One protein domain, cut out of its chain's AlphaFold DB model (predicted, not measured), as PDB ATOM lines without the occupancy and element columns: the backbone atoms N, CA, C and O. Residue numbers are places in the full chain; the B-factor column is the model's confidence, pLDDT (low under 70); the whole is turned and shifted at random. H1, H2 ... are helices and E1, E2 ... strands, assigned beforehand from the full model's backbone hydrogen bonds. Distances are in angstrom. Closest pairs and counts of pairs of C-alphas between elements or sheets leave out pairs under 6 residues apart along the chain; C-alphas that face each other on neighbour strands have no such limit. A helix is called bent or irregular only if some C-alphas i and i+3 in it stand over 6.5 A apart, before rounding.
ATOM      1  N   GLY A 138      14.147  -4.937  32.065       85.50
ATOM      2  CA  GLY A 138      12.997  -4.412  31.326       85.50
ATOM      3  C   GLY A 138      12.767  -2.920  31.529       85.50
ATOM      4  O   GLY A 138      13.428  -2.269  32.335       85.50
ATOM      5  N   GLU A 139      11.828  -2.384  30.761       91.00
ATOM      6  CA  GLU A 139      11.356  -1.018  30.941       91.00
ATOM      7  C   GLU A 139      10.646  -0.879  32.295       91.00
ATOM      8  O   GLU A 139       9.938  -1.789  32.739       91.00
ATOM      9  N   LYS A 140      10.886   0.241  32.973       93.06
ATOM     10  CA  LYS A 140      10.266   0.596  34.244       93.06
ATOM     11  C   LYS A 140       9.511   1.906  34.083       93.06
ATOM     12  O   LYS A 140      10.083   2.830  33.496       93.06
ATOM     13  N   PRO A 141       8.280   1.994  34.615       93.81
ATOM     14  CA  PRO A 141       7.538   3.239  34.625       93.81
ATOM     15  C   PRO A 141       8.306   4.293  35.415       93.81
ATOM     16  O   PRO A 141       8.862   4.017  36.480       93.81
ATOM     17  N   ILE A 142       8.307   5.503  34.880       94.62
ATOM     18  CA  ILE A 142       8.754   6.713  35.549       94.62
ATOM     19  C   ILE A 142       7.489   7.442  35.975       94.62
ATOM     20  O   ILE A 142       6.672   7.779  35.124       94.62
ATOM     21  N   VAL A 143       7.329   7.717  37.266       93.75
ATOM     22  CA  VAL A 143       6.217   8.537  37.778       93.75
ATOM     23  C   VAL A 143       6.672   9.979  38.020       93.75
ATOM     24  O   VAL A 143       7.862  10.210  38.225       93.75
ATOM     25  N   PRO A 144       5.790  10.987  38.043       92.94
ATOM     26  CA  PRO A 144       6.165  12.326  38.485       92.94
ATOM     27  C   PRO A 144       6.766  12.313  39.901       92.94
ATOM     28  O   PRO A 144       6.209  11.716  40.828       92.94
ATOM     29  N   CYS A 145       7.885  13.012  40.118       90.56
ATOM     30  CA  CYS A 145       8.503  13.057  41.452       90.56
ATOM     31  C   CYS A 145       7.625  13.724  42.525       90.56
ATOM     32  O   CYS A 145       7.799  13.429  43.707       90.56
ATOM     33  N   GLY A 146       6.673  14.577  42.129       84.94
ATOM     34  CA  GLY A 146       5.656  15.157  43.017       84.94
ATOM     35  C   GLY A 146       4.518  14.199  43.403       84.94
ATOM     36  O   GLY A 146       3.683  14.568  44.225       84.94
ATOM     37  N   GLY A 147       4.499  12.983  42.845       85.69
ATOM     38  CA  GLY A 147       3.413  12.012  42.992       85.69
ATOM     39  C   GLY A 147       2.312  12.172  41.938       85.69
ATOM     40  O   GLY A 147       2.249  13.181  41.239       85.69
ATOM     41  N   GLY A 148       1.444  11.162  41.845       87.62
ATOM     42  CA  GLY A 148       0.365  11.086  40.854       87.62
ATOM     43  C   GLY A 148       0.798  10.460  39.528       87.62
ATOM     44  O   GLY A 148       1.857   9.842  39.451       87.62
ATOM     45  N   ASP A 149      -0.036  10.637  38.506       89.94
ATOM     46  CA  ASP A 149       0.212  10.185  37.137       89.94
ATOM     47  C   ASP A 149       0.637  11.360  36.247       89.94
ATOM     48  O   ASP A 149       0.409  12.531  36.577       89.94
ATOM     49  N   TRP A 150       1.256  11.063  35.105       91.81
ATOM     50  CA  TRP A 150       1.461  12.085  34.079       91.81
ATOM     51  C   TRP A 150       0.114  12.550  33.522       91.81
ATOM     52  O   TRP A 150      -0.858  11.800  33.489       91.81
ATOM     53  N   GLY A 151       0.045  13.809  33.093       88.94
ATOM     54  CA  GLY A 151      -1.133  14.298  32.382       88.94
ATOM     55  C   GLY A 151      -1.330  13.559  31.057       88.94
ATOM     56  O   GLY A 151      -0.391  12.977  30.521       88.94
ATOM     57  N   ASP A 152      -2.548  13.614  30.534       88.38
ATOM     58  CA  ASP A 152      -2.844  13.274  29.141       88.38
ATOM     59  C   ASP A 152      -2.410  14.452  28.254       88.38
ATOM     60  O   ASP A 152      -3.199  15.349  27.949       88.38
ATOM     61  N   TYR A 153      -1.114  14.537  27.941       87.38
ATOM     62  CA  TYR A 153      -0.592  15.642  27.139       87.38
ATOM     63  C   TYR A 153      -0.652  15.353  25.634       87.38
ATOM     64  O   TYR A 153      -0.432  16.266  24.832       87.38
ATOM     65  N   ASN A 154      -0.924  14.110  25.239       81.69
ATOM     66  CA  ASN A 154      -1.100  13.712  23.845       81.69
ATOM     67  C   ASN A 154      -2.580  13.762  23.382       81.69
ATOM     68  O   ASN A 154      -2.829  13.640  22.181       81.69
ATOM     69  N   GLU A 155      -3.507  14.021  24.313       85.81
ATOM     70  CA  GLU A 155      -4.958  14.136  24.123       85.81
ATOM     71  C   GLU A 155      -5.630  12.831  23.639       85.81
ATOM     72  O   GLU A 155      -6.633  12.867  22.918       85.81
ATOM     73  N   ASP A 156      -5.092  11.666  24.023       84.94
ATOM     74  CA  ASP A 156      -5.630  10.342  23.673       84.94
ATOM     75  C   ASP A 156      -6.673   9.801  24.670       84.94
ATOM     76  O   ASP A 156      -7.295   8.760  24.427       84.94
ATOM     77  N   GLY A 157      -6.930  10.542  25.751       85.19
ATOM     78  CA  GLY A 157      -7.887  10.203  26.797       85.19
ATOM     79  C   GLY A 157      -7.303   9.379  27.948       85.19
ATOM     80  O   GLY A 157      -8.081   8.935  28.802       85.19
ATOM     81  N   ALA A 158      -5.983   9.157  27.997       88.38
ATOM     82  CA  ALA A 158      -5.298   8.436  29.066       88.38
ATOM     83  C   ALA A 158      -4.039   9.176  29.578       88.38
ATOM     84  O   ALA A 158      -3.418   9.940  28.847       88.38
ATOM     85  N   PRO A 159      -3.627   8.954  30.843       89.69
ATOM     86  CA  PRO A 159      -2.342   9.439  31.346       89.69
ATOM     87  C   PRO A 159      -1.168   8.981  30.474       89.69
ATOM     88  O   PRO A 159      -1.063   7.793  30.152       89.69
ATOM     89  N   ASP A 160      -0.248   9.895  30.157       90.75
ATOM     90  CA  ASP A 160       0.949   9.551  29.389       90.75
ATOM     91  C   ASP A 160       1.835   8.530  30.132       90.75
ATOM     92  O   ASP A 160       2.060   8.606  31.343       90.75
ATOM     93  N   TYR A 161       2.409   7.583  29.385       91.50
ATOM     94  CA  TYR A 161       3.348   6.596  29.921       91.50
ATOM     95  C   TYR A 161       4.791   6.946  29.558       91.50
ATOM     96  O   TYR A 161       5.162   7.022  28.384       91.50
ATOM     97  N   LEU A 162       5.632   7.095  30.580       93.69
ATOM     98  CA  LEU A 162       7.073   7.254  30.426       93.69
ATOM     99  C   LEU A 162       7.761   6.034  31.016       93.69
ATOM    100  O   LEU A 162       7.580   5.727  32.192       93.69
ATOM    101  N   GLY A 163       8.593   5.371  30.218       92.19
ATOM    102  CA  GLY A 163       9.386   4.246  30.679       92.19
ATOM    103  C   GLY A 163      10.849   4.333  30.265       92.19
ATOM    104  O   GLY A 163      11.214   4.919  29.246       92.19
ATOM    105  N   VAL A 164      11.718   3.776  31.101       91.12
ATOM    106  CA  VAL A 164      13.148   3.638  30.806       91.12
ATOM    107  C   VAL A 164      13.629   2.269  31.227       91.12
ATOM    108  O   VAL A 164      13.107   1.690  32.172       91.12
ATOM    109  N   ASN A 165      14.627   1.732  30.533       89.94
ATOM    110  CA  ASN A 165      15.282   0.504  30.959       89.94
ATOM    111  C   ASN A 165      16.526   0.843  31.802       89.94
ATOM    112  O   ASN A 165      17.578   1.127  31.218       89.94
ATOM    113  N   PRO A 166      16.442   0.788  33.146       87.81
ATOM    114  CA  PRO A 166      17.561   1.114  34.022       87.81
ATOM    115  C   PRO A 166      18.659   0.049  34.010       87.81
ATOM    116  O   PRO A 166      19.748   0.295  34.509       87.81
ATOM    117  N   ALA A 167      18.443  -1.123  33.399       81.94
ATOM    118  CA  ALA A 167      19.441  -2.195  33.385       81.94
ATOM    119  C   ALA A 167      20.759  -1.810  32.684       81.94
ATOM    120  O   ALA A 167      21.741  -2.539  32.791       81.94
ATOM    121  N   ARG A 168      20.779  -0.691  31.946       77.44
ATOM    122  CA  ARG A 168      21.977  -0.144  31.294       77.44
ATOM    123  C   ARG A 168      22.734   0.874  32.151       77.44
ATOM    124  O   ARG A 168      23.793   1.323  31.728       77.44
ATOM    125  N   TRP A 169      22.193   1.269  33.302       83.06
ATOM    126  CA  TRP A 169      22.815   2.249  34.191       83.06
ATOM    127  C   TRP A 169      23.884   1.600  35.068       83.06
ATOM    128  O   TRP A 169      23.823   0.404  35.365       83.06
ATOM    129  N   ASN A 170      24.859   2.394  35.524       79.50
ATOM    130  CA  ASN A 170      25.829   1.900  36.495       79.50
ATOM    131  C   ASN A 170      25.194   1.814  37.898       79.50
ATOM    132  O   ASN A 170      25.078   2.809  38.616       79.50
ATOM    133  N   HIS A 171      24.825   0.598  38.301       76.25
ATOM    134  CA  HIS A 171      24.221   0.309  39.602       76.25
ATOM    135  C   HIS A 171      25.224   0.072  40.744       76.25
ATOM    136  O   HIS A 171      24.782  -0.216  41.856       76.25
ATOM    137  N   VAL A 185      14.020  -4.446  53.943       92.69
ATOM    138  CA  VAL A 185      14.607  -3.846  55.147       92.69
ATOM    139  C   VAL A 185      13.963  -2.489  55.372       92.69
ATOM    140  O   VAL A 185      13.953  -1.657  54.478       92.69
ATOM    141  N   ASP A 186      13.425  -2.261  56.568       92.12
ATOM    142  CA  ASP A 186      12.751  -1.006  56.921       92.12
ATOM    143  C   ASP A 186      11.610  -0.643  55.942       92.12
ATOM    144  O   ASP A 186      11.364   0.528  55.673       92.12
ATOM    145  N   GLN A 187      10.910  -1.651  55.398       92.94
ATOM    146  CA  GLN A 187       9.866  -1.475  54.372       92.94
ATOM    147  C   GLN A 187      10.368  -0.718  53.130       92.94
ATOM    148  O   GLN A 187       9.643   0.089  52.542       92.94
ATOM    149  N   ALA A 188      11.643  -0.923  52.792       92.94
ATOM    150  CA  ALA A 188      12.279  -0.285  51.658       92.94
ATOM    151  C   ALA A 188      11.584  -0.642  50.348       92.94
ATOM    152  O   ALA A 188      11.197  -1.787  50.137       92.94
ATOM    153  N   THR A 189      11.470   0.356  49.478       94.50
ATOM    154  CA  THR A 189      11.027   0.202  48.095       94.50
ATOM    155  C   THR A 189      11.830   1.129  47.196       94.50
ATOM    156  O   THR A 189      12.132   2.271  47.567       94.50
ATOM    157  N   ILE A 190      12.188   0.639  46.011       94.06
ATOM    158  CA  ILE A 190      12.824   1.446  44.971       94.06
ATOM    159  C   ILE A 190      11.872   1.640  43.798       94.06
ATOM    160  O   ILE A 190      11.394   0.679  43.195       94.06
ATOM    161  N   ASP A 191      11.684   2.896  43.409       93.69
ATOM    162  CA  ASP A 191      10.983   3.270  42.188       93.69
ATOM    163  C   ASP A 191      11.761   4.315  41.372       93.69
ATOM    164  O   ASP A 191      12.844   4.779  41.753       93.69
ATOM    165  N   LEU A 192      11.239   4.629  40.184       94.62
ATOM    166  CA  LEU A 192      11.787   5.667  39.321       94.62
ATOM    167  C   LEU A 192      10.827   6.848  39.291       94.62
ATOM    168  O   LEU A 192       9.653   6.680  38.963       94.62
ATOM    169  N   CYS A 193      11.337   8.046  39.567       95.06
ATOM    170  CA  CYS A 193      10.564   9.270  39.409       95.06
ATOM    171  C   CYS A 193      11.237  10.247  38.444       95.06
ATOM    172  O   CYS A 193      12.458  10.279  38.344       95.06
ATOM    173  N   GLY A 194      10.453  11.030  37.712       95.06
ATOM    174  CA  GLY A 194      10.926  11.973  36.707       95.06
ATOM    175  C   GLY A 194      10.535  13.407  37.028       95.06
ATOM    176  O   GLY A 194       9.462  13.660  37.583       95.06
ATOM    177  N   GLU A 195      11.396  14.346  36.648       93.81
ATOM    178  CA  GLU A 195      11.046  15.759  36.570       93.81
ATOM    179  C   GLU A 195      11.739  16.451  35.386       93.81
ATOM    180  O   GLU A 195      12.940  16.297  35.147       93.81
ATOM    181  N   GLY A 196      10.963  17.235  34.640       92.12
ATOM    182  CA  GLY A 196      11.472  18.176  33.651       92.12
ATOM    183  C   GLY A 196      11.836  19.523  34.277       92.12
ATOM    184  O   GLY A 196      11.139  20.021  35.162       92.12
ATOM    185  N   SER A 197      12.889  20.159  33.768       92.56
ATOM    186  CA  SER A 197      13.221  21.555  34.069       92.56
ATOM    187  C   SER A 197      13.771  22.276  32.839       92.56
ATOM    188  O   SER A 197      14.426  21.670  31.990       92.56
ATOM    189  N   TRP A 198      13.519  23.580  32.731       93.81
ATOM    190  CA  TRP A 198      14.127  24.411  31.693       93.81
ATOM    191  C   TRP A 198      15.468  24.978  32.140       93.81
ATOM    192  O   TRP A 198      15.544  25.746  33.099       93.81
ATOM    193  N   GLN A 199      16.517  24.662  31.386       92.19
ATOM    194  CA  GLN A 199      17.868  25.160  31.623       92.19
ATOM    195  C   GLN A 199      18.196  26.289  30.652       92.19
ATOM    196  O   GLN A 199      18.113  26.126  29.433       92.19
ATOM    197  N   LEU A 200      18.579  27.448  31.187       92.56
ATOM    198  CA  LEU A 200      19.081  28.556  30.377       92.56
ATOM    199  C   LEU A 200      20.467  28.194  29.842       92.56
ATOM    200  O   LEU A 200      21.387  27.982  30.629       92.56
ATOM    201  N   TYR A 201      20.639  28.188  28.522       92.38
ATOM    202  CA  TYR A 201      21.944  27.904  27.909       92.38
ATOM    203  C   TYR A 201      22.487  29.063  27.066       92.38
ATOM    204  O   TYR A 201      23.665  29.074  26.715       92.38
ATOM    205  N   SER A 202      21.650  30.046  26.727       94.06
ATOM    206  CA  SER A 202      22.079  31.244  26.010       94.06
ATOM    207  C   SER A 202      21.233  32.445  26.416       94.06
ATOM    208  O   SER A 202      20.015  32.344  26.540       94.06
ATOM    209  N   GLU A 203      21.883  33.588  26.607       93.75
ATOM    210  CA  GLU A 203      21.235  34.876  26.833       93.75
ATOM    211  C   GLU A 203      21.985  35.953  26.047       93.75
ATOM    212  O   GLU A 203      23.205  36.078  26.168       93.75
ATOM    213  N   VAL A 204      21.261  36.725  25.234       94.06
ATOM    214  CA  VAL A 204      21.835  37.756  24.362       94.06
ATOM    215  C   VAL A 204      21.019  39.040  24.466       94.06
ATOM    216  O   VAL A 204      19.791  39.028  24.373       94.06
ATOM    217  N   PHE A 205      21.695  40.173  24.646       91.88
ATOM    218  CA  PHE A 205      21.045  41.480  24.586       91.88
ATOM    219  C   PHE A 205      20.697  41.829  23.137       91.88
ATOM    220  O   PHE A 205      21.568  41.837  22.270       91.88
ATOM    221  N   THR A 206      19.428  42.138  22.874       89.00
ATOM    222  CA  THR A 206      18.932  42.317  21.496       89.00
ATOM    223  C   THR A 206      19.153  43.722  20.936       89.00
ATOM    224  O   THR A 206      19.033  43.924  19.733       89.00
ATOM    225  N   GLY A 207      19.431  44.717  21.786       81.75
ATOM    226  CA  GLY A 207      19.503  46.128  21.386       81.75
ATOM    227  C   GLY A 207      18.142  46.809  21.181       81.75
ATOM    228  O   GLY A 207      18.090  48.033  21.082       81.75
ATOM    229  N   PHE A 208      17.034  46.059  21.190       77.75
ATOM    230  CA  PHE A 208      15.683  46.584  20.989       77.75
ATOM    231  C   PHE A 208      14.921  46.691  22.313       77.75
ATOM    232  O   PHE A 208      14.662  45.692  22.980       77.75
ATOM    233  N   GLY A 209      14.552  47.915  22.708       79.75
ATOM    234  CA  GLY A 209      13.612  48.156  23.815       79.75
ATOM    235  C   GLY A 209      14.026  47.591  25.183       79.75
ATOM    236  O   GLY A 209      13.164  47.354  26.023       79.75
ATOM    237  N   GLY A 210      15.321  47.341  25.413       86.69
ATOM    238  CA  GLY A 210      15.809  46.746  26.663       86.69
ATOM    239  C   GLY A 210      15.520  45.244  26.817       86.69
ATOM    240  O   GLY A 210      15.524  44.746  27.946       86.69
ATOM    241  N   LEU A 211      15.242  44.530  25.719       91.81
ATOM    242  CA  LEU A 211      14.922  43.100  25.713       91.81
ATOM    243  C   LEU A 211      16.170  42.215  25.604       91.81
ATOM    244  O   LEU A 211      17.134  42.526  24.895       91.81
ATOM    245  N   TYR A 212      16.101  41.064  26.263       92.94
ATOM    246  CA  TYR A 212      17.075  39.984  26.193       92.94
ATOM    247  C   TYR A 212      16.427  38.760  25.547       92.94
ATOM    248  O   TYR A 212      15.348  38.336  25.960       92.94
ATOM    249  N   GLU A 213      17.100  38.188  24.556       94.19
ATOM    250  CA  GLU A 213      16.769  36.882  23.996       94.19
ATOM    251  C   GLU A 213      17.359  35.811  24.908       94.19
ATOM    252  O   GLU A 213      18.576  35.741  25.079       94.19
ATOM    253  N   ARG A 214      16.499  34.989  25.511       94.38
ATOM    254  CA  ARG A 214      16.903  33.864  26.359       94.38
ATOM    255  C   ARG A 214      16.502  32.565  25.683       94.38
ATOM    256  O   ARG A 214      15.341  32.394  25.306       94.38
ATOM    257  N   LYS A 215      17.464  31.655  25.543       94.50
ATOM    258  CA  LYS A 215      17.248  30.314  24.997       94.50
ATOM    259  C   LYS A 215      17.321  29.295  26.114       94.50
ATOM    260  O   LYS A 215      18.305  29.238  26.862       94.50
ATOM    261  N   TYR A 216      16.272  28.497  26.191       94.44
ATOM    262  CA  TYR A 216      16.112  27.446  27.173       94.44
ATOM    263  C   TYR A 216      16.125  26.096  26.480       94.44
ATOM    264  O   TYR A 216      15.612  25.955  25.371       94.44
ATOM    265  N   ARG A 217      16.715  25.116  27.152       93.75
ATOM    266  CA  ARG A 217      16.758  23.720  26.736       93.75
ATOM    267  C   ARG A 217      16.098  22.865  27.800       93.75
ATOM    268  O   ARG A 217      16.304  23.101  28.991       93.75
ATOM    269  N   LEU A 218      15.321  21.881  27.366       93.31
ATOM    270  CA  LEU A 218      14.716  20.913  28.267       93.31
ATOM    271  C   LEU A 218      15.806  20.042  28.900       93.31
ATOM    272  O   LEU A 218      16.651  19.467  28.211       93.31
ATOM    273  N   GLU A 219      15.761  19.927  30.217       92.94
ATOM    274  CA  GLU A 219      16.497  18.934  30.983       92.94
ATOM    275  C   GLU A 219      15.482  17.983  31.614       92.94
ATOM    276  O   GLU A 219      14.711  18.369  32.492       92.94
ATOM    277  N   SER A 220      15.458  16.743  31.131       94.31
ATOM    278  CA  SER A 220      14.637  15.671  31.694       94.31
ATOM    279  C   SER A 220      15.495  14.863  32.653       94.31
ATOM    280  O   SER A 220      16.508  14.288  32.249       94.31
ATOM    281  N   THR A 221      15.112  14.827  33.924       93.50
ATOM    282  CA  THR A 221      15.864  14.113  34.954       93.50
ATOM    283  C   THR A 221      15.036  12.963  35.502       93.50
ATOM    284  O   THR A 221      13.900  13.158  35.918       93.50
ATOM    285  N   VAL A 222      15.613  11.763  35.506       94.31
ATOM    286  CA  VAL A 222      15.044  10.563  36.123       94.31
ATOM    287  C   VAL A 222      15.849  10.234  37.372       94.31
ATOM    288  O   VAL A 222      17.066  10.099  37.323       94.31
ATOM    289  N   TYR A 223      15.172  10.095  38.498       94.38
ATOM    290  CA  TYR A 223      15.746   9.709  39.773       94.38
ATOM    291  C   TYR A 223      15.387   8.270  40.102       94.38
ATOM    292  O   TYR A 223      14.251   7.843  39.904       94.38
ATOM    293  N   VAL A 224      16.339   7.558  40.696       94.19
ATOM    294  CA  VAL A 224      16.031   6.398  41.531       94.19
ATOM    295  C   VAL A 224      15.661   6.942  42.901       94.19
ATOM    296  O   VAL A 224      16.494   7.566  43.576       94.19
ATOM    297  N   ARG A 225      14.407   6.742  43.290       94.06
ATOM    298  CA  ARG A 225      13.894   7.143  44.594       94.06
ATOM    299  C   ARG A 225      13.831   5.911  45.488       94.06
ATOM    300  O   ARG A 225      13.366   4.850  45.087       94.06
ATOM    301  N   TYR A 226      14.378   6.065  46.686       95.00
ATOM    302  CA  TYR A 226      14.390   5.046  47.722       95.00
ATOM    303  C   TYR A 226      13.451   5.489  48.834       95.00
ATOM    304  O   TYR A 226      13.723   6.475  49.527       95.00
ATOM    305  N   THR A 227      12.346   4.775  48.989       94.62
ATOM    306  CA  THR A 227      11.348   5.033  50.022       94.62
ATOM    307  C   THR A 227      11.520   4.021  51.142       94.62
ATOM    308  O   THR A 227      11.661   2.833  50.880       94.62
ATOM    309  N   TYR A 228      11.532   4.482  52.391       94.81
ATOM    310  CA  TYR A 228      11.770   3.637  53.560       94.81
ATOM    311  C   TYR A 228      11.015   4.142  54.787       94.81
ATOM    312  O   TYR A 228      10.616   5.307  54.864       94.81
ATOM    313  N   TRP A 229      10.826   3.259  55.760       94.56
ATOM    314  CA  TRP A 229      10.268   3.587  57.060       94.56
ATOM    315  C   TRP A 229      11.367   4.063  58.010       94.56
ATOM    316  O   TRP A 229      12.211   3.286  58.459       94.56
ATOM    317  N   ASP A 230      11.352   5.349  58.354       92.06
ATOM    318  CA  ASP A 230      12.272   5.891  59.344       92.06
ATOM    319  C   ASP A 230      11.738   5.631  60.755       92.06
ATOM    320  O   ASP A 230      10.784   6.263  61.215       92.06
ATOM    321  N   THR A 231      12.390   4.717  61.469       87.62
ATOM    322  CA  THR A 231      12.016   4.350  62.841       87.62
ATOM    323  C   THR A 231      12.189   5.494  63.840       87.62
ATOM    324  O   THR A 231      11.455   5.537  64.825       87.62
ATOM    325  N   ALA A 232      13.091   6.449  63.587       90.06
ATOM    326  CA  ALA A 232      13.314   7.579  64.490       90.06
ATOM    327  C   ALA A 232      12.168   8.597  64.443       90.06
ATOM    328  O   ALA A 232      11.844   9.217  65.455       90.06
ATOM    329  N   THR A 233      11.550   8.771  63.271       92.50
ATOM    330  CA  THR A 233      10.437   9.714  63.071       92.50
ATOM    331  C   THR A 233       9.076   9.034  62.924       92.50
ATOM    332  O   THR A 233       8.060   9.722  62.878       92.50
ATOM    333  N   ASN A 234       9.049   7.698  62.905       92.38
ATOM    334  CA  ASN A 234       7.861   6.867  62.725       92.38
ATOM    335  C   ASN A 234       7.039   7.275  61.488       92.38
ATOM    336  O   ASN A 234       5.815   7.412  61.551       92.38
ATOM    337  N   ALA A 235       7.739   7.524  60.379       94.62
ATOM    338  CA  ALA A 235       7.157   8.013  59.137       94.62
ATOM    339  C   ALA A 235       7.894   7.452  57.914       94.62
ATOM    340  O   ALA A 235       9.092   7.165  57.961       94.62
ATOM    341  N   SER A 236       7.175   7.345  56.794       92.94
ATOM    342  CA  SER A 236       7.785   7.035  55.502       92.94
ATOM    343  C   SER A 236       8.553   8.252  54.983       92.94
ATOM    344  O   SER A 236       8.020   9.364  54.937       92.94
ATOM    345  N   LYS A 237       9.810   8.037  54.597       93.62
ATOM    346  CA  LYS A 237      10.683   9.030  53.967       93.62
ATOM    347  C   LYS A 237      11.114   8.541  52.598       93.62
ATOM    348  O   LYS A 237      11.108   7.346  52.327       93.62
ATOM    349  N   SER A 238      11.464   9.479  51.727       93.06
ATOM    350  CA  SER A 238      11.925   9.183  50.376       93.06
ATOM    351  C   SER A 238      13.161   9.999  50.055       93.06
ATOM    352  O   SER A 238      13.151  11.216  50.223       93.06
ATOM    353  N   GLU A 239      14.194   9.331  49.557       93.25
ATOM    354  CA  GLU A 239      15.467   9.942  49.183       93.25
ATOM    355  C   GLU A 239      15.760   9.690  47.705       93.25
ATOM    356  O   GLU A 239      15.537   8.595  47.184       93.25
ATOM    357  N   ARG A 240      16.283  10.701  47.010       93.56
ATOM    358  CA  ARG A 240      16.770  10.553  45.630       93.56
ATOM    359  C   ARG A 240      18.222  10.086  45.699       93.56
ATOM    360  O   ARG A 240      19.108  10.862  46.050       93.56
ATOM    361  N   VAL A 241      18.466   8.812  45.406       92.94
ATOM    362  CA  VAL A 241      19.771   8.159  45.638       92.94
ATOM    363  C   VAL A 241      20.648   8.103  44.390       92.94
ATOM    364  O   VAL A 241      21.874   8.010  44.483       92.94
ATOM    365  N   PHE A 242      20.037   8.199  43.214       92.75
ATOM    366  CA  PHE A 242      20.727   8.209  41.932       92.75
ATOM    367  C   PHE A 242      19.945   9.040  40.929       92.75
ATOM    368  O   PHE A 242      18.719   9.106  40.994       92.75
ATOM    369  N   THR A 243      20.664   9.682  40.020       91.75
ATOM    370  CA  THR A 243      20.114  10.591  39.022       91.75
ATOM    371  C   THR A 243      20.649  10.225  37.649       91.75
ATOM    372  O   THR A 243      21.859  10.129  37.471       91.75
ATOM    373  N   HIS A 244      19.745  10.098  36.688       91.19
ATOM    374  CA  HIS A 244      20.015   9.916  35.274       91.19
ATOM    375  C   HIS A 244      19.433  11.107  34.509       91.19
ATOM    376  O   HIS A 244      18.226  11.358  34.545       91.19
ATOM    377  N   ARG A 245      20.290  11.891  33.857       91.50
ATOM    378  CA  ARG A 245      19.914  13.180  33.267       91.50
ATOM    379  C   ARG A 245      20.056  13.171  31.755       91.50
ATOM    380  O   ARG A 245      21.119  12.826  31.242       91.50
ATOM    381  N   PHE A 246      19.024  13.655  31.070       91.06
ATOM    382  CA  PHE A 246      19.006  13.908  29.634       91.06
ATOM    383  C   PHE A 246      18.909  15.412  29.380       91.06
ATOM    384  O   PHE A 246      17.991  16.075  29.867       91.06
ATOM    385  N   THR A 247      19.829  15.957  28.588       87.19
ATOM    386  CA  THR A 247      19.833  17.384  28.244       87.19
ATOM    387  C   THR A 247      19.556  17.558  26.752       87.19
ATOM    388  O   THR A 247      20.390  17.215  25.916       87.19
ATOM    389  N   GLY A 248      18.394  18.117  26.408       82.19
ATOM    390  CA  GLY A 248      17.931  18.306  25.032       82.19
ATOM    391  C   GLY A 248      16.494  17.827  24.814       82.19
ATOM    392  O   GLY A 248      15.741  17.600  25.752       82.19
ATOM    393  N   GLY A 249      16.106  17.664  23.549       84.12
ATOM    394  CA  GLY A 249      14.789  17.138  23.158       84.12
ATOM    395  C   GLY A 249      13.743  18.214  22.875       84.12
ATOM    396  O   GLY A 249      12.862  18.003  22.043       84.12
ATOM    397  N   HIS A 250      13.895  19.393  23.474       91.12
ATOM    398  CA  HIS A 250      13.208  20.606  23.056       91.12
ATOM    399  C   HIS A 250      14.006  21.837  23.484       91.12
ATOM    400  O   HIS A 250      14.499  21.888  24.610       91.12
ATOM    401  N   ASP A 251      14.083  22.824  22.597       92.94
ATOM    402  CA  ASP A 251      14.640  24.139  22.887       92.94
ATOM    403  C   ASP A 251      13.568  25.180  22.553       92.94
ATOM    404  O   ASP A 251      12.895  25.065  21.524       92.94
ATOM    405  N   PHE A 252      13.434  26.213  23.382       93.31
ATOM    406  CA  PHE A 252      12.582  27.357  23.066       93.31
ATOM    407  C   PHE A 252      13.292  28.678  23.349       93.31
ATOM    408  O   PHE A 252      14.253  28.761  24.119       93.31
ATOM    409  N   VAL A 253      12.802  29.729  22.696       93.12
ATOM    410  CA  VAL A 253      13.332  31.088  22.805       93.12
ATOM    411  C   VAL A 253      12.236  32.010  23.309       93.12
ATOM    412  O   VAL A 253      11.092  31.923  22.867       93.12
ATOM    413  N   THR A 254      12.589  32.903  24.225       92.94
ATOM    414  CA  THR A 254      11.694  33.945  24.733       92.94
ATOM    415  C   THR A 254      12.420  35.284  24.815       92.94
ATOM    416  O   THR A 254      13.645  35.339  24.969       92.94
ATOM    417  N   LEU A 255      11.658  36.372  24.710       91.88
ATOM    418  CA  LEU A 255      12.145  37.732  24.900       91.88
ATOM    419  C   LEU A 255      11.713  38.226  26.278       91.88
ATOM    420  O   LEU A 255      10.523  38.349  26.558       91.88
ATOM    421  N   VAL A 256      12.686  38.544  27.129       91.62
ATOM    422  CA  VAL A 256      12.448  39.007  28.501       91.62
ATOM    423  C   VAL A 256      12.964  40.435  28.644       91.62
ATOM    424  O   VAL A 256      14.079  40.752  28.225       91.62
ATOM    425  N   ARG A 257      12.166  41.325  29.242       90.56
ATOM    426  CA  ARG A 257      12.618  42.690  29.549       90.56
ATOM    427  C   ARG A 257      13.727  42.657  30.586       90.56
ATOM    428  O   ARG A 257      13.680  41.869  31.524       90.56
ATOM    429  N   GLY A 258      14.693  43.567  30.464       87.88
ATOM    430  CA  GLY A 258      15.823  43.655  31.393       87.88
ATOM    431  C   GLY A 258      15.413  43.715  32.869       87.88
ATOM    432  O   GLY A 258      16.088  43.114  33.700       87.88
ATOM    433  N   VAL A 259      14.289  44.373  33.176       88.38
ATOM    434  CA  VAL A 259      13.726  44.483  34.535       88.38
ATOM    435  C   VAL A 259      13.130  43.174  35.067       88.38
ATOM    436  O   VAL A 259      13.180  42.939  36.267       88.38
ATOM    437  N   ASP A 260      12.633  42.305  34.183       89.81
ATOM    438  CA  ASP A 260      11.948  41.051  34.531       89.81
ATOM    439  C   ASP A 260      12.930  39.857  34.572       89.81
ATOM    440  O   ASP A 260      12.576  38.758  34.990       89.81
ATOM    441  N   ARG A 261      14.199  40.046  34.166       88.06
ATOM    442  CA  ARG A 261      15.230  38.985  34.136       88.06
ATOM    443  C   ARG A 261      15.409  38.230  35.459       88.06
ATOM    444  O   ARG A 261      15.538  37.006  35.388       88.06
ATOM    445  N   PRO A 262      15.455  38.897  36.633       86.56
ATOM    446  CA  PRO A 262      15.685  38.203  37.900       86.56
ATOM    447  C   PRO A 262      14.492  37.353  38.348       86.56
ATOM    448  O   PRO A 262      14.673  36.428  39.132       86.56
ATOM    449  N   THR A 263      13.283  37.673  37.878       88.19
ATOM    450  CA  THR A 263      12.026  37.057  38.328       88.19
ATOM    451  C   THR A 263      11.391  36.147  37.281       88.19
ATOM    452  O   THR A 263      10.495  35.376  37.618       88.19
ATOM    453  N   TYR A 264      11.850  36.196  36.028       88.38
ATOM    454  CA  TYR A 264      11.347  35.343  34.958       88.38
ATOM    455  C   TYR A 264      11.641  33.865  35.239       88.38
ATOM    456  O   TYR A 264      12.800  33.436  35.224       88.38
ATOM    457  N   ASN A 265      10.579  33.082  35.432       88.12
ATOM    458  CA  ASN A 265      10.646  31.639  35.603       88.12
ATOM    459  C   ASN A 265      10.127  30.937  34.334       88.12
ATOM    460  O   ASN A 265       8.925  30.955  34.078       88.12
ATOM    461  N   PRO A 266      10.987  30.275  33.541       88.31
ATOM    462  CA  PRO A 266      10.541  29.564  32.342       88.31
ATOM    463  C   PRO A 266       9.567  28.417  32.656       88.31
ATOM    464  O   PRO A 266       8.755  28.068  31.807       88.31
ATOM    465  N   ASN A 267       9.621  27.847  33.866       84.50
ATOM    466  CA  ASN A 267       8.808  26.691  34.248       84.50
ATOM    467  C   ASN A 267       7.344  27.046  34.558       84.50
ATOM    468  O   ASN A 267       6.509  26.148  34.587       84.50
ATOM    469  N   THR A 268       7.023  28.323  34.811       83.50
ATOM    470  CA  THR A 268       5.629  28.775  34.992       83.50
ATOM    471  C   THR A 268       4.958  29.125  33.670       83.50
ATOM    472  O   THR A 268       3.748  28.984  33.552       83.50
ATOM    473  N   GLU A 269       5.739  29.570  32.684       82.19
ATOM    474  CA  GLU A 269       5.249  29.941  31.349       82.19
ATOM    475  C   GLU A 269       5.126  28.726  30.423       82.19
ATOM    476  O   GLU A 269       4.228  28.655  29.588       82.19
ATOM    477  N   GLN A 270       6.030  27.754  30.568       88.50
ATOM    478  CA  GLN A 270       5.976  26.488  29.850       88.50
ATOM    479  C   GLN A 270       6.168  25.344  30.831       88.50
ATOM    480  O   GLN A 270       7.240  25.217  31.421       88.50
ATOM    481  N   ASN A 271       5.158  24.486  30.972       90.12
ATOM    482  CA  ASN A 271       5.227  23.339  31.866       90.12
ATOM    483  C   ASN A 271       6.301  22.347  31.372       90.12
ATOM    484  O   ASN A 271       6.096  21.682  30.355       90.12
ATOM    485  N   PRO A 272       7.447  22.203  32.057       91.12
ATOM    486  CA  PRO A 272       8.505  21.315  31.586       91.12
ATOM    487  C   PRO A 272       8.119  19.831  31.695       91.12
ATOM    488  O   PRO A 272       8.677  19.009  30.972       91.12
ATOM    489  N   GLN A 273       7.157  19.482  32.560       90.88
ATOM    490  CA  GLN A 273       6.669  18.107  32.721       90.88
ATOM    491  C   GLN A 273       5.886  17.651  31.487       90.88
ATOM    492  O   GLN A 273       6.106  16.553  30.988       90.88
ATOM    493  N   GLU A 274       5.038  18.532  30.954       91.06
ATOM    494  CA  GLU A 274       4.321  18.318  29.694       91.06
ATOM    495  C   GLU A 274       5.293  18.050  28.539       91.06
ATOM    496  O   GLU A 274       5.138  17.091  27.783       91.06
ATOM    497  N   TRP A 275       6.328  18.884  28.408       90.75
ATOM    498  CA  TRP A 275       7.293  18.754  27.318       90.75
ATOM    499  C   TRP A 275       8.186  17.521  27.451       90.75
ATOM    500  O   TRP A 275       8.503  16.900  26.434       90.75
ATOM    501  N   MET A 276       8.557  17.143  28.678       92.00
ATOM    502  CA  MET A 276       9.234  15.874  28.949       92.00
ATOM    503  C   MET A 276       8.375  14.690  28.503       92.00
ATOM    504  O   MET A 276       8.877  13.850  27.757       92.00
ATOM    505  N   ALA A 277       7.094  14.655  28.883       91.81
ATOM    506  CA  ALA A 277       6.172  13.586  28.503       91.81
ATOM    507  C   ALA A 277       5.992  13.488  26.981       91.81
ATOM    508  O   ALA A 277       6.325  12.463  26.380       91.81
ATOM    509  N   LYS A 278       5.626  14.598  26.324       90.50
ATOM    510  CA  LYS A 278       5.441  14.671  24.862       90.50
ATOM    511  C   LYS A 278       6.672  14.245  24.059       90.50
ATOM    512  O   LYS A 278       6.550  13.777  22.926       90.50
ATOM    513  N   ARG A 279       7.880  14.472  24.586       91.38
ATOM    514  CA  ARG A 279       9.147  14.207  23.878       91.38
ATOM    515  C   ARG A 279       9.881  12.973  24.385       91.38
ATOM    516  O   ARG A 279      10.960  12.682  23.866       91.38
ATOM    517  N   TRP A 280       9.313  12.220  25.325       91.94
ATOM    518  CA  TRP A 280      10.028  11.153  26.019       91.94
ATOM    519  C   TRP A 280      10.601  10.081  25.084       91.94
ATOM    520  O   TRP A 280      11.760   9.690  25.231       91.94
ATOM    521  N   GLY A 281       9.843   9.667  24.063       88.38
ATOM    522  CA  GLY A 281      10.321   8.701  23.066       88.38
ATOM    523  C   GLY A 281      11.566   9.175  22.305       88.38
ATOM    524  O   GLY A 281      12.454   8.382  22.004       88.38
ATOM    525  N   TYR A 282      11.685  10.483  22.056       88.31
ATOM    526  CA  TYR A 282      12.894  11.066  21.472       88.31
ATOM    527  C   TYR A 282      14.022  11.176  22.506       88.31
ATOM    528  O   TYR A 282      15.149  10.770  22.218       88.31
ATOM    529  N   VAL A 283      13.713  11.696  23.701       88.06
ATOM    530  CA  VAL A 283      14.673  11.949  24.790       88.06
ATOM    531  C   VAL A 283      15.375  10.666  25.233       88.06
ATOM    532  O   VAL A 283      16.602  10.609  25.228       88.06
ATOM    533  N   SER A 284      14.606   9.627  25.550       86.69
ATOM    534  CA  SER A 284      15.112   8.362  26.098       86.69
ATOM    535  C   SER A 284      15.992   7.563  25.131       86.69
ATOM    536  O   SER A 284      16.794   6.743  25.577       86.69
ATOM    537  N   GLN A 285      15.859   7.782  23.817       82.94
ATOM    538  CA  GLN A 285      16.538   6.981  22.789       82.94
ATOM    539  C   GLN A 285      17.671   7.717  22.068       82.94
ATOM    540  O   GLN A 285      18.617   7.073  21.618       82.94
ATOM    541  N   ASN A 286      17.579   9.042  21.921       77.81
ATOM    542  CA  ASN A 286      18.439   9.798  21.001       77.81
ATOM    543  C   ASN A 286      19.355  10.814  21.694       77.81
ATOM    544  O   ASN A 286      20.148  11.473  21.022       77.81
ATOM    545  N   ILE A 287      19.249  10.974  23.015       80.56
ATOM    546  CA  ILE A 287      20.016  11.968  23.770       80.56
ATOM    547  C   ILE A 287      21.022  11.264  24.675       80.56
ATOM    548  O   ILE A 287      20.674  10.347  25.414       80.56
ATOM    549  N   ALA A 288      22.277  11.718  24.627       77.69
ATOM    550  CA  ALA A 288      23.302  11.259  25.550       77.69
ATOM    551  C   ALA A 288      22.926  11.640  26.988       77.69
ATOM    552  O   ALA A 288      22.578  12.788  27.275       77.69
ATOM    553  N   SER A 289      23.012  10.665  27.882       79.38
ATOM    554  CA  SER A 289      22.647  10.793  29.285       79.38
ATOM    555  C   SER A 289      23.875  10.841  30.191       79.38
ATOM    556  O   SER A 289      24.924  10.292  29.849       79.38
ATOM    557  N   PHE A 290      23.719  11.421  31.378       82.94
ATOM    558  CA  PHE A 290      24.750  11.439  32.418       82.94
ATOM    559  C   PHE A 290      24.209  10.910  33.746       82.94
ATOM    560  O   PHE A 290      23.071  11.206  34.117       82.94
ATOM    561  N   ASP A 291      25.059  10.177  34.464       83.31
ATOM    562  CA  ASP A 291      24.746   9.531  35.737       83.31
ATOM    563  C   ASP A 291      25.404  10.263  36.907       83.31
ATOM    564  O   ASP A 291      26.599  10.565  36.871       83.31
ATOM    565  N   TYR A 292      24.645  10.490  37.979       84.75
ATOM    566  CA  TYR A 292      25.150  11.074  39.219       84.75
ATOM    567  C   TYR A 292      24.597  10.329  40.435       84.75
ATOM    568  O   TYR A 292      23.384  10.203  40.610       84.75
ATOM    569  N   ALA A 293      25.486   9.892  41.325       84.38
ATOM    570  CA  ALA A 293      25.097   9.349  42.622       84.38
ATOM    571  C   ALA A 293      24.800  10.485  43.611       84.38
ATOM    572  O   ALA A 293      25.553  11.456  43.690       84.38
ATOM    573  N   TRP A 294      23.708  10.361  44.362       85.31
ATOM    574  CA  TRP A 294      23.264  11.343  45.354       85.31
ATOM    575  C   TRP A 294      23.228  10.711  46.751       85.31
ATOM    576  O   TRP A 294      23.528   9.525  46.920       85.31
ATOM    577  N   ALA A 295      22.909  11.524  47.761       87.88
ATOM    578  CA  ALA A 295      22.664  11.079  49.132       87.88
ATOM    579  C   ALA A 295      23.795  10.195  49.710       87.88
ATOM    580  O   ALA A 295      23.551   9.119  50.250       87.88
TER     581      ALA A 295
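Overview. This is residues 138 to 171 and 185 to 295 of the 462 residues of an uncharacterized protein of Myxococcus xanthus (UniProt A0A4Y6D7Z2). A long, twisted sheet, curled like part of a barrel, makes the length of the domain; its three long strands E2, E3 and E4 run back and forth, with short E1 and E5 at its edges. H2 packs on one face of this sheet, and small H1 only grazes the sheet. The printed part has 145 residues, with elements in the order E1 E2 E3 E4 H1 H2 E5; the sheet is mixed, in the order E1 E2 E3 E4 E5, and the class is mixed, helices and strands. The whole is loose, with a radius of gyration of the C-alphas of 18.0 A, and elongated, spanning 61 by 37 by 32 A.

Arrangement. E1, residues 140 to 144, is an edge strand, parallel to E2, residues 189 to 205, with N 194 and O 143 2.8 A apart. Residues 140 to 141 of E1 also pair, antiparallel, with residues 163 to 164. E2 and E3, residues 211 to 230, form an antiparallel hairpin, with N 197 and O 219 2.9 A apart. E3 and E4, residues 235 to 257, form a second hairpin, with N 222 and O 244 2.8 A apart. E2, E3 and E4 are a meander, each strand the antiparallel neighbour of the one before. E3 bends by 61 degrees at residue 227 and E4 by 95 degrees at residue 253. H1, residues 266 to 269, is on the sheet but only grazes it, with residues 266 to 267. H2, residues 272 to 286, is on one face of the sheet, which gives two layers, a helix layer and a strand layer. Its closest C-alphas to E2 are those of Pro 272 and Gly 196, 4.8 A apart, and to E4 those of Val 283 and Gly 249, 5.4 A apart. H2 is irregular, with C-alphas 278 and 281 7.9 A apart, and 8 of its 11 O i to N i+4 pairs are within hydrogen-bond range; H1 is too short for such a pair. H1 and H2 meet only through their link. E5, residues 289 to 293, is the other edge strand, antiparallel to E4, with N 243 and O 292 2.8 A apart. E1 and E5 are apart.

Along the chain. E1 begins at C-alpha 140, (10.266, 0.596, 34.244). E2 measures 48.5 A from first to last C-alpha, E3 50.2 A, E4 45.9 A and H2 18.5 A. E4 ends at C-alpha 257, (12.618, 42.690, 29.549), and E5 ends at C-alpha 293, (25.097, 9.349, 42.622).

Size, cuts and confidence. The two C-alphas farthest apart, those of Val 185 and Phe 208, are 60.9 A apart. Residues 172 to 184 are not printed, and C-alphas 171 and 185 are 18.7 A apart across the cut. Residues 145 to 171 hold no named element. Of the links printed whole, E4 to H1 is short and the others are tight. The mean pLDDT of the printed part is 89.7, and no printed residue is under 70.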